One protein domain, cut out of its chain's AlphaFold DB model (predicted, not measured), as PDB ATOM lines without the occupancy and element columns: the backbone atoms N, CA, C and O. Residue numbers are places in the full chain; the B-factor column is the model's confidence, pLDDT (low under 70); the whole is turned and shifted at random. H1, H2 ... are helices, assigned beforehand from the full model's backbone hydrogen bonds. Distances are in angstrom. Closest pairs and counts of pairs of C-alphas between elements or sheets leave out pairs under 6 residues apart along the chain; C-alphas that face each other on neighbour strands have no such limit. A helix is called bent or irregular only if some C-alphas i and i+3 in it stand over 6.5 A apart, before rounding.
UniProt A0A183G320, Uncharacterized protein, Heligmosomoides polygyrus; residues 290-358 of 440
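What this domain is: This is residues 290 to 358 of the 440 residues of an uncharacterized protein of Heligmosomoides polygyrus (UniProt A0A183G320). This is a long helical hairpin, loosely closed: H1 runs out, a short loop turns the chain, and H2 folds back along it, with a bend that swings its last arm, H2b, away from the line of H2a. The loop end, residues 318 to 326, sticks out. The printed part has 69 residues with two named helices, H1 then H2, and no named strand; its class is all helix. The whole is loose, with a radius of gyration of the C-alphas of 14.6 A and spans of 44 by 22 by 21 A.

How they stand to each other: Begin with the longest helix, H2, residues 327 to 356: by its hydrogen bonds it was assigned as one helix, but it is bent, with C-alphas 343 and 346 7.0 A apart. Its arms, H2a, residues 327 to 343, and H2b, residues 346 to 356, stand at a steep tilt of 60 degrees. Look next at H1, residues 298 to 320, which forms a helical hairpin with H2a: they run opposite ways at a shallow tilt of 30 degrees. They touch through residues 307 to 314 and 334 to 341 alone, the closest C-alphas being those of Ala 310 and Val 337, 6.7 A apart. H1 and H2b only just touch, with 3 pairs of C-alphas within 8 A, and H1 does so with residues 300 to 304 alone; the closest C-alphas are those of Phe 304 and Leu 348, 7.3 A apart. They run opposite ways at a steep tilt of 69 degrees, only just short of about perpendicular. In H1 and H2b every O i to N i+4 pair is within hydrogen-bond range; in H2a 11 of 13 are.

Where its parts are: Find C-alpha 327 at (-35.848, -57.981, -31.057); from there H2a runs 23.1 A to C-alpha 343. H2b covers 15.0 A and ends at C-alpha 356, at (-13.352, -30.227, -26.277). H1 starts at C-alpha 298, at (-3.497, -43.633, -28.501), and spans 32.9 A.

The domain as a whole: The outline is only just a rod; the two C-alphas farthest apart are those of Asp 294 and Asn 325, 44.3 A. The printed part has no cut, and the link from H1 to H2, 6 residues, is short. Residues 317 to 342 are under 70 in pLDDT; the mean of the printed part is 77.0.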
ATOM      1  N   GLU A 290     -11.827 -38.063 -34.682       94.56
ATOM      2  CA  GLU A 290     -11.574 -37.497 -36.016       94.56
ATOM      3  C   GLU A 290     -11.202 -36.011 -35.946       94.56
ATOM      4  O   GLU A 290     -10.370 -35.528 -36.710       94.56
ATOM      5  N   THR A 291     -11.849 -35.268 -35.045       93.19
ATOM      6  CA  THR A 291     -11.753 -33.802 -34.986       93.19
ATOM      7  C   THR A 291     -10.661 -33.288 -34.053       93.19
ATOM      8  O   THR A 291     -10.174 -32.183 -34.270       93.19
ATOM      9  N   HIS A 292     -10.302 -34.061 -33.025       94.19
ATOM     10  CA  HIS A 292      -9.345 -33.704 -31.970       94.19
ATOM     11  C   HIS A 292      -8.365 -34.853 -31.671       94.19
ATOM     12  O   HIS A 292      -7.843 -34.955 -30.562       94.19
ATOM     13  N   GLY A 293      -8.129 -35.749 -32.637       92.06
ATOM     14  CA  GLY A 293      -7.212 -36.883 -32.473       92.06
ATOM     15  C   GLY A 293      -5.769 -36.474 -32.152       92.06
ATOM     16  O   GLY A 293      -5.032 -37.246 -31.558       92.06
ATOM     17  N   ASP A 294      -5.377 -35.243 -32.483       95.19
ATOM     18  CA  ASP A 294      -4.086 -34.645 -32.128       95.19
ATOM     19  C   ASP A 294      -3.940 -34.326 -30.630       95.19
ATOM     20  O   ASP A 294      -2.825 -34.162 -30.138       95.19
ATOM     21  N   GLN A 295      -5.057 -34.229 -29.906       94.12
ATOM     22  CA  GLN A 295      -5.119 -33.909 -28.474       94.12
ATOM     23  C   GLN A 295      -5.461 -35.125 -27.602       94.12
ATOM     24  O   GLN A 295      -5.584 -34.989 -26.381       94.12
ATOM     25  N   LEU A 296      -5.639 -36.289 -28.224       95.06
ATOM     26  CA  LEU A 296      -5.910 -37.563 -27.570       95.06
ATOM     27  C   LEU A 296      -4.645 -38.420 -27.614       95.06
ATOM     28  O   LEU A 296      -3.905 -38.401 -28.598       95.06
ATOM     29  N   ASP A 297      -4.400 -39.188 -26.558       95.25
ATOM     30  CA  ASP A 297      -3.411 -40.263 -26.638       95.25
ATOM     31  C   ASP A 297      -3.963 -41.461 -27.444       95.25
ATOM     32  O   ASP A 297      -5.117 -41.468 -27.891       95.25
ATOM     33  N   GLU A 298      -3.120 -42.463 -27.698       95.31
ATOM     34  CA  GLU A 298      -3.497 -43.633 -28.501       95.31
ATOM     35  C   GLU A 298      -4.629 -44.443 -27.841       95.31
ATOM     36  O   GLU A 298      -5.591 -44.819 -28.514       95.31
ATOM     37  N   GLU A 299      -4.584 -44.620 -26.515       94.62
ATOM     38  CA  GLU A 299      -5.610 -45.351 -25.761       94.62
ATOM     39  C   GLU A 299      -6.957 -44.610 -25.761       94.62
ATOM     40  O   GLU A 299      -8.018 -45.206 -25.949       94.62
ATOM     41  N   GLU A 300      -6.939 -43.295 -25.552       94.75
ATOM     42  CA  GLU A 300      -8.110 -42.426 -25.579       94.75
ATOM     43  C   GLU A 300      -8.716 -42.363 -26.981       94.75
ATOM     44  O   GLU A 300      -9.938 -42.437 -27.130       94.75
ATOM     45  N   THR A 301      -7.875 -42.287 -28.012       95.56
ATOM     46  CA  THR A 301      -8.309 -42.332 -29.410       95.56
ATOM     47  C   THR A 301      -9.069 -43.622 -29.703       95.56
ATOM     48  O   THR A 301     -10.157 -43.579 -30.286       95.56
ATOM     49  N   ASP A 302      -8.546 -44.765 -29.265       94.44
ATOM     50  CA  ASP A 302      -9.199 -46.056 -29.465       94.44
ATOM     51  C   ASP A 302     -10.500 -46.179 -28.662       94.44
ATOM     52  O   ASP A 302     -11.500 -46.664 -29.197       94.44
ATOM     53  N   LEU A 303     -10.564 -45.625 -27.445       92.62
ATOM     54  CA  LEU A 303     -11.812 -45.542 -26.677       92.62
ATOM     55  C   LEU A 303     -12.914 -44.781 -27.432       92.62
ATOM     56  O   LEU A 303     -14.072 -45.211 -27.425       92.62
ATOM     57  N   PHE A 304     -12.583 -43.663 -28.086       93.62
ATOM     58  CA  PHE A 304     -13.557 -42.895 -28.870       93.62
ATOM     59  C   PHE A 304     -13.931 -43.569 -30.195       93.62
ATOM     60  O   PHE A 304     -15.091 -43.466 -30.599       93.62
ATOM     61  N   LYS A 305     -13.014 -44.300 -30.845       93.81
ATOM     62  CA  LYS A 305     -13.346 -45.134 -32.014       93.81
ATOM     63  C   LYS A 305     -14.304 -46.263 -31.641       93.81
ATOM     64  O   LYS A 305     -15.319 -46.445 -32.308       93.81
ATOM     65  N   GLU A 306     -14.017 -46.994 -30.562       91.00
ATOM     66  CA  GLU A 306     -14.892 -48.061 -30.063       91.00
ATOM     67  C   GLU A 306     -16.280 -47.517 -29.712       91.00
ATOM     68  O   GLU A 306     -17.294 -48.116 -30.073       91.00
ATOM     69  N   PHE A 307     -16.338 -46.352 -29.056       89.44
ATOM     70  CA  PHE A 307     -17.596 -45.666 -28.772       89.44
ATOM     71  C   PHE A 307     -18.360 -45.309 -30.053       89.44
ATOM     72  O   PHE A 307     -19.567 -45.548 -30.124       89.44
ATOM     73  N   ALA A 308     -17.676 -44.766 -31.064       89.56
ATOM     74  CA  ALA A 308     -18.293 -44.391 -32.330       89.56
ATOM     75  C   ALA A 308     -18.885 -45.604 -33.064       89.56
ATOM     76  O   ALA A 308     -20.045 -45.567 -33.468       89.56
ATOM     77  N   VAL A 309     -18.134 -46.708 -33.148       88.50
ATOM     78  CA  VAL A 309     -18.598 -47.968 -33.753       88.50
ATOM     79  C   VAL A 309     -19.800 -48.536 -32.994       88.50
ATOM     80  O   VAL A 309     -20.831 -48.828 -33.599       88.50
ATOM     81  N   ALA A 310     -19.702 -48.645 -31.665       83.44
ATOM     82  CA  ALA A 310     -20.781 -49.162 -30.826       83.44
ATOM     83  C   ALA A 310     -22.063 -48.335 -30.977       83.44
ATOM     84  O   ALA A 310     -23.168 -48.875 -31.037       83.44
ATOM     85  N   ARG A 311     -21.927 -47.013 -31.069       81.50
ATOM     86  CA  ARG A 311     -23.071 -46.132 -31.241       81.50
ATOM     87  C   ARG A 311     -23.673 -46.189 -32.636       81.50
ATOM     88  O   ARG A 311     -24.896 -46.162 -32.754       81.50
ATOM     89  N   GLN A 312     -22.849 -46.246 -33.673       82.31
ATOM     90  CA  GLN A 312     -23.338 -46.386 -35.038       82.31
ATOM     91  C   GLN A 312     -24.183 -47.661 -35.170       82.31
ATOM     92  O   GLN A 312     -25.281 -47.605 -35.718       82.31
ATOM     93  N   TYR A 313     -23.751 -48.755 -34.535       77.50
ATOM     94  CA  TYR A 313     -24.537 -49.985 -34.431       77.50
ATOM     95  C   TYR A 313     -25.881 -49.776 -33.708       77.50
ATOM     96  O   TYR A 313     -26.928 -50.190 -34.202       77.50
ATOM     97  N   LEU A 314     -25.888 -49.066 -32.570       74.38
ATOM     98  CA  LEU A 314     -27.127 -48.722 -31.851       74.38
ATOM     99  C   LEU A 314     -28.088 -47.871 -32.697       74.38
ATOM    100  O   LEU A 314     -29.302 -48.067 -32.622       74.38
ATOM    101  N   LYS A 315     -27.561 -46.927 -33.490       75.19
ATOM    102  CA  LYS A 315     -28.350 -46.105 -34.418       75.19
ATOM    103  C   LYS A 315     -28.963 -46.983 -35.503       75.19
ATOM    104  O   LYS A 315     -30.176 -46.959 -35.673       75.19
ATOM    105  N   GLU A 316     -28.151 -47.777 -36.195       73.75
ATOM    106  CA  GLU A 316     -28.602 -48.684 -37.256       73.75
ATOM    107  C   GLU A 316     -29.689 -49.641 -36.764       73.75
ATOM    108  O   GLU A 316     -30.722 -49.758 -37.419       73.75
ATOM    109  N   PHE A 317     -29.524 -50.220 -35.572       67.12
ATOM    110  CA  PHE A 317     -30.544 -51.061 -34.945       67.12
ATOM    111  C   PHE A 317     -31.841 -50.301 -34.636       67.12
ATOM    112  O   PHE A 317     -32.934 -50.759 -34.967       67.12
ATOM    113  N   ALA A 318     -31.745 -49.107 -34.040       65.94
ATOM    114  CA  ALA A 318     -32.922 -48.288 -33.748       65.94
ATOM    115  C   ALA A 318     -33.718 -47.924 -35.019       65.94
ATOM    116  O   ALA A 318     -34.925 -47.703 -34.931       65.94
ATOM    117  N   PHE A 319     -33.058 -47.882 -36.183       62.88
ATOM    118  CA  PHE A 319     -33.686 -47.619 -37.479       62.88
ATOM    119  C   PHE A 319     -34.135 -48.884 -38.234       62.88
ATOM    120  O   PHE A 319     -35.034 -48.779 -39.067       62.88
ATOM    121  N   SER A 320     -33.552 -50.059 -37.969       62.72
ATOM    122  CA  SER A 320     -33.834 -51.309 -38.696       62.72
ATOM    123  C   SER A 320     -34.882 -52.216 -38.039       62.72
ATOM    124  O   SER A 320     -35.395 -53.122 -38.700       62.72
ATOM    125  N   CYS A 321     -35.250 -51.987 -36.771       53.66
ATOM    126  CA  CYS A 321     -36.261 -52.786 -36.068       53.66
ATOM    127  C   CYS A 321     -37.688 -52.609 -36.622       53.66
ATOM    128  O   CYS A 321     -38.515 -51.899 -36.052       53.66
ATOM    129  N   THR A 322     -38.006 -53.330 -37.697       52.28
ATOM    130  CA  THR A 322     -39.381 -53.571 -38.173       52.28
ATOM    131  C   THR A 322     -39.957 -54.933 -37.767       52.28
ATOM    132  O   THR A 322     -41.129 -55.173 -38.052       52.28
ATOM    133  N   ASP A 323     -39.209 -55.819 -37.090       49.12
ATOM    134  CA  ASP A 323     -39.674 -57.193 -36.820       49.12
ATOM    135  C   ASP A 323     -39.541 -57.636 -35.347       49.12
ATOM    136  O   ASP A 323     -38.444 -57.796 -34.812       49.12
ATOM    137  N   ASN A 324     -40.683 -57.868 -34.686       49.94
ATOM    138  CA  ASN A 324     -40.807 -58.096 -33.237       49.94
ATOM    139  C   ASN A 324     -40.105 -59.364 -32.711       49.94
ATOM    140  O   ASN A 324     -39.833 -59.455 -31.514       49.94
ATOM    141  N   ASN A 325     -39.821 -60.349 -33.567       50.50
ATOM    142  CA  ASN A 325     -39.166 -61.598 -33.155       50.50
ATOM    143  C   ASN A 325     -37.631 -61.516 -33.186       50.50
ATOM    144  O   ASN A 325     -36.977 -62.204 -32.403       50.50
ATOM    145  N   PHE A 326     -37.065 -60.637 -34.018       49.78
ATOM    146  CA  PHE A 326     -35.623 -60.360 -34.085       49.78
ATOM    147  C   PHE A 326     -35.142 -59.570 -32.850       49.78
ATOM    148  O   PHE A 326     -34.019 -59.726 -32.379       49.78
ATOM    149  N   ILE A 327     -36.068 -58.820 -32.238       52.06
ATOM    150  CA  ILE A 327     -35.848 -57.981 -31.057       52.06
ATOM    151  C   ILE A 327     -35.300 -58.765 -29.859       52.06
ATOM    152  O   ILE A 327     -34.609 -58.149 -29.069       52.06
ATOM    153  N   ARG A 328     -35.557 -60.075 -29.679       53.19
ATOM    154  CA  ARG A 328     -35.216 -60.794 -28.424       53.19
ATOM    155  C   ARG A 328     -33.754 -61.231 -28.272       53.19
ATOM    156  O   ARG A 328     -33.248 -61.148 -27.154       53.19
ATOM    157  N   GLU A 329     -33.107 -61.722 -29.328       53.50
ATOM    158  CA  GLU A 329     -31.686 -62.120 -29.274       53.50
ATOM    159  C   GLU A 329     -30.782 -60.898 -29.459       53.50
ATOM    160  O   GLU A 329     -29.910 -60.655 -28.622       53.50
ATOM    161  N   GLU A 330     -31.089 -60.031 -30.430       53.38
ATOM    162  CA  GLU A 330     -30.376 -58.760 -30.592       53.38
ATOM    163  C   GLU A 330     -30.592 -57.810 -29.401       53.38
ATOM    164  O   GLU A 330     -29.694 -57.034 -29.087       53.38
ATOM    165  N   HIS A 331     -31.698 -57.909 -28.637       56.50
ATOM    166  CA  HIS A 331     -31.837 -57.145 -27.383       56.50
ATOM    167  C   HIS A 331     -30.730 -57.449 -26.385       56.50
ATOM    168  O   HIS A 331     -30.332 -56.559 -25.640       56.50
ATOM    169  N   GLN A 332     -30.300 -58.708 -26.274       56.38
ATOM    170  CA  GLN A 332     -29.281 -59.068 -25.291       56.38
ATOM    171  C   GLN A 332     -27.929 -58.491 -25.695       56.38
ATOM    172  O   GLN A 332     -27.224 -57.955 -24.839       56.38
ATOM    173  N   GLU A 333     -27.613 -58.525 -26.989       59.38
ATOM    174  CA  GLU A 333     -26.425 -57.878 -27.539       59.38
ATOM    175  C   GLU A 333     -26.500 -56.353 -27.399       59.38
ATOM    176  O   GLU A 333     -25.539 -55.739 -26.943       59.38
ATOM    177  N   LEU A 334     -27.655 -55.729 -27.646       55.84
ATOM    178  CA  LEU A 334     -27.836 -54.292 -27.432       55.84
ATOM    179  C   LEU A 334     -27.732 -53.883 -25.974       55.84
ATOM    180  O   LEU A 334     -27.055 -52.907 -25.669       55.84
ATOM    181  N   LEU A 335     -28.369 -54.618 -25.065       57.59
ATOM    182  CA  LEU A 335     -28.252 -54.363 -23.632       57.59
ATOM    183  C   LEU A 335     -26.803 -54.546 -23.173       57.59
ATOM    184  O   LEU A 335     -26.347 -53.839 -22.276       57.59
ATOM    185  N   TYR A 336     -26.059 -55.471 -23.784       59.97
ATOM    186  CA  TYR A 336     -24.635 -55.640 -23.523       59.97
ATOM    187  C   TYR A 336     -23.808 -54.455 -24.040       59.97
ATOM    188  O   TYR A 336     -22.970 -53.935 -23.295       59.97
ATOM    189  N   VAL A 337     -24.074 -53.977 -25.259       58.94
ATOM    190  CA  VAL A 337     -23.434 -52.788 -25.844       58.94
ATOM    191  C   VAL A 337     -23.765 -51.542 -25.017       58.94
ATOM    192  O   VAL A 337     -22.856 -50.833 -24.597       58.94
ATOM    193  N   GLU A 338     -25.031 -51.320 -24.669       60.75
ATOM    194  CA  GLU A 338     -25.495 -50.197 -23.848       60.75
ATOM    195  C   GLU A 338     -24.873 -50.227 -22.445       60.75
ATOM    196  O   GLU A 338     -24.387 -49.205 -21.957       60.75
ATOM    197  N   ARG A 339     -24.794 -51.401 -21.802       62.25
ATOM    198  CA  ARG A 339     -24.124 -51.562 -20.498       62.25
ATOM    199  C   ARG A 339     -22.621 -51.317 -20.585       62.25
ATOM    200  O   ARG A 339     -22.051 -50.721 -19.670       62.25
ATOM    201  N   THR A 340     -21.971 -51.778 -21.650       63.03
ATOM    202  CA  THR A 340     -20.525 -51.597 -21.851       63.03
ATOM    203  C   THR A 340     -20.196 -50.130 -22.117       63.03
ATOM    204  O   THR A 340     -19.302 -49.578 -21.470       63.03
ATOM    205  N   VAL A 341     -20.982 -49.471 -22.973       64.75
ATOM    206  CA  VAL A 341     -20.900 -48.030 -23.229       64.75
ATOM    207  C   VAL A 341     -21.162 -47.251 -21.941       64.75
ATOM    208  O   VAL A 341     -20.349 -46.408 -21.582       64.75
ATOM    209  N   SER A 342     -22.202 -47.585 -21.173       66.88
ATOM    210  CA  SER A 342     -22.554 -46.886 -19.926       66.88
ATOM    211  C   SER A 342     -21.445 -46.932 -18.871       66.88
ATOM    212  O   SER A 342     -21.163 -45.922 -18.228       66.88
ATOM    213  N   LYS A 343     -20.763 -48.077 -18.717       70.06
ATOM    214  CA  LYS A 343     -19.629 -48.217 -17.783       70.06
ATOM    215  C   LYS A 343     -18.445 -47.324 -18.159       70.06
ATOM    216  O   LYS A 343     -17.719 -46.873 -17.277       70.06
ATOM    217  N   ARG A 344     -18.246 -47.080 -19.456       79.38
ATOM    218  CA  ARG A 344     -17.146 -46.263 -19.993       79.38
ATOM    219  C   ARG A 344     -17.545 -44.810 -20.249       79.38
ATOM    220  O   ARG A 344     -16.668 -43.958 -20.358       79.38
ATOM    221  N   LEU A 345     -18.844 -44.513 -20.278       83.62
ATOM    222  CA  LEU A 345     -19.393 -43.209 -20.640       83.62
ATOM    223  C   LEU A 345     -18.876 -42.102 -19.727       83.62
ATOM    224  O   LEU A 345     -18.528 -41.036 -20.215       83.62
ATOM    225  N   LYS A 346     -18.749 -42.367 -18.424       82.88
ATOM    226  CA  LYS A 346     -18.197 -41.392 -17.479       82.88
ATOM    227  C   LYS A 346     -16.765 -40.983 -17.844       82.88
ATOM    228  O   LYS A 346     -16.493 -39.793 -17.947       82.88
ATOM    229  N   LYS A 347     -15.885 -41.955 -18.124       87.44
ATOM    230  CA  LYS A 347     -14.497 -41.695 -18.548       87.44
ATOM    231  C   LYS A 347     -14.459 -40.948 -19.885       87.44
ATOM    232  O   LYS A 347     -13.727 -39.975 -20.017       87.44
ATOM    233  N   LEU A 348     -15.270 -41.370 -20.859       90.12
ATOM    234  CA  LEU A 348     -15.362 -40.701 -22.162       90.12
ATOM    235  C   LEU A 348     -15.821 -39.247 -22.023       90.12
ATOM    236  O   LEU A 348     -15.267 -38.365 -22.665       90.12
ATOM    237  N   VAL A 349     -16.809 -38.986 -21.168       88.75
ATOM    238  CA  VAL A 349     -17.291 -37.634 -20.884       88.75
ATOM    239  C   VAL A 349     -16.201 -36.795 -20.222       88.75
ATOM    240  O   VAL A 349     -15.958 -35.677 -20.660       88.75
ATOM    241  N   GLU A 350     -15.498 -37.322 -19.221       88.12
ATOM    242  CA  GLU A 350     -14.387 -36.615 -18.570       88.12
ATOM    243  C   GLU A 350     -13.288 -36.222 -19.575       88.12
ATOM    244  O   GLU A 350     -12.869 -35.061 -19.603       88.12
ATOM    245  N   ILE A 351     -12.881 -37.145 -20.457       91.94
ATOM    246  CA  ILE A 351     -11.912 -36.856 -21.527       91.94
ATOM    247  C   ILE A 351     -12.484 -35.836 -22.517       91.94
ATOM    248  O   ILE A 351     -11.802 -34.877 -22.880       91.94
ATOM    249  N   PHE A 352     -13.748 -35.996 -22.917       93.50
ATOM    250  CA  PHE A 352     -14.421 -35.079 -23.831       93.50
ATOM    251  C   PHE A 352     -14.403 -33.649 -23.291       93.50
ATOM    252  O   PHE A 352     -14.007 -32.740 -24.010       93.50
ATOM    253  N   PHE A 353     -14.766 -33.425 -22.027       90.31
ATOM    254  CA  PHE A 353     -14.760 -32.078 -21.452       90.31
ATOM    255  C   PHE A 353     -13.353 -31.485 -21.353       90.31
ATOM    256  O   PHE A 353     -13.193 -30.282 -21.567       90.31
ATOM    257  N   ARG A 354     -12.337 -32.316 -21.092       90.69
ATOM    258  CA  ARG A 354     -10.930 -31.898 -21.070       90.69
ATOM    259  C   ARG A 354     -10.437 -31.451 -22.451       90.69
ATOM    260  O   ARG A 354      -9.779 -30.424 -22.545       90.69
ATOM    261  N   VAL A 355     -10.756 -32.210 -23.500       92.69
ATOM    262  CA  VAL A 355     -10.252 -31.986 -24.869       92.69
ATOM    263  C   VAL A 355     -11.106 -30.976 -25.636       92.69
ATOM    264  O   VAL A 355     -10.595 -30.033 -26.235       92.69
ATOM    265  N   TYR A 356     -12.429 -31.128 -25.593       92.44
ATOM    266  CA  TYR A 356     -13.352 -30.227 -26.277       92.44
ATOM    267  C   TYR A 356     -13.405 -28.846 -25.614       92.44
ATOM    268  O   TYR A 356     -13.699 -27.866 -26.298       92.44
ATOM    269  N   ALA A 357     -13.088 -28.744 -24.316       90.12
ATOM    270  CA  ALA A 357     -13.092 -27.496 -23.550       90.12
ATOM    271  C   ALA A 357     -14.429 -26.737 -23.669       90.12
ATOM    272  O   ALA A 357     -14.486 -25.562 -24.037       90.12
ATOM    273  N   THR A 358     -15.525 -27.448 -23.394       90.75
ATOM    274  CA  THR A 358     -16.885 -26.896 -23.365       90.75
ATOM    275  C   THR A 358     -16.985 -25.719 -22.400       90.75
ATOM    276  O   THR A 358     -16.503 -25.806 -21.276       90.75
TER     277      THR A 358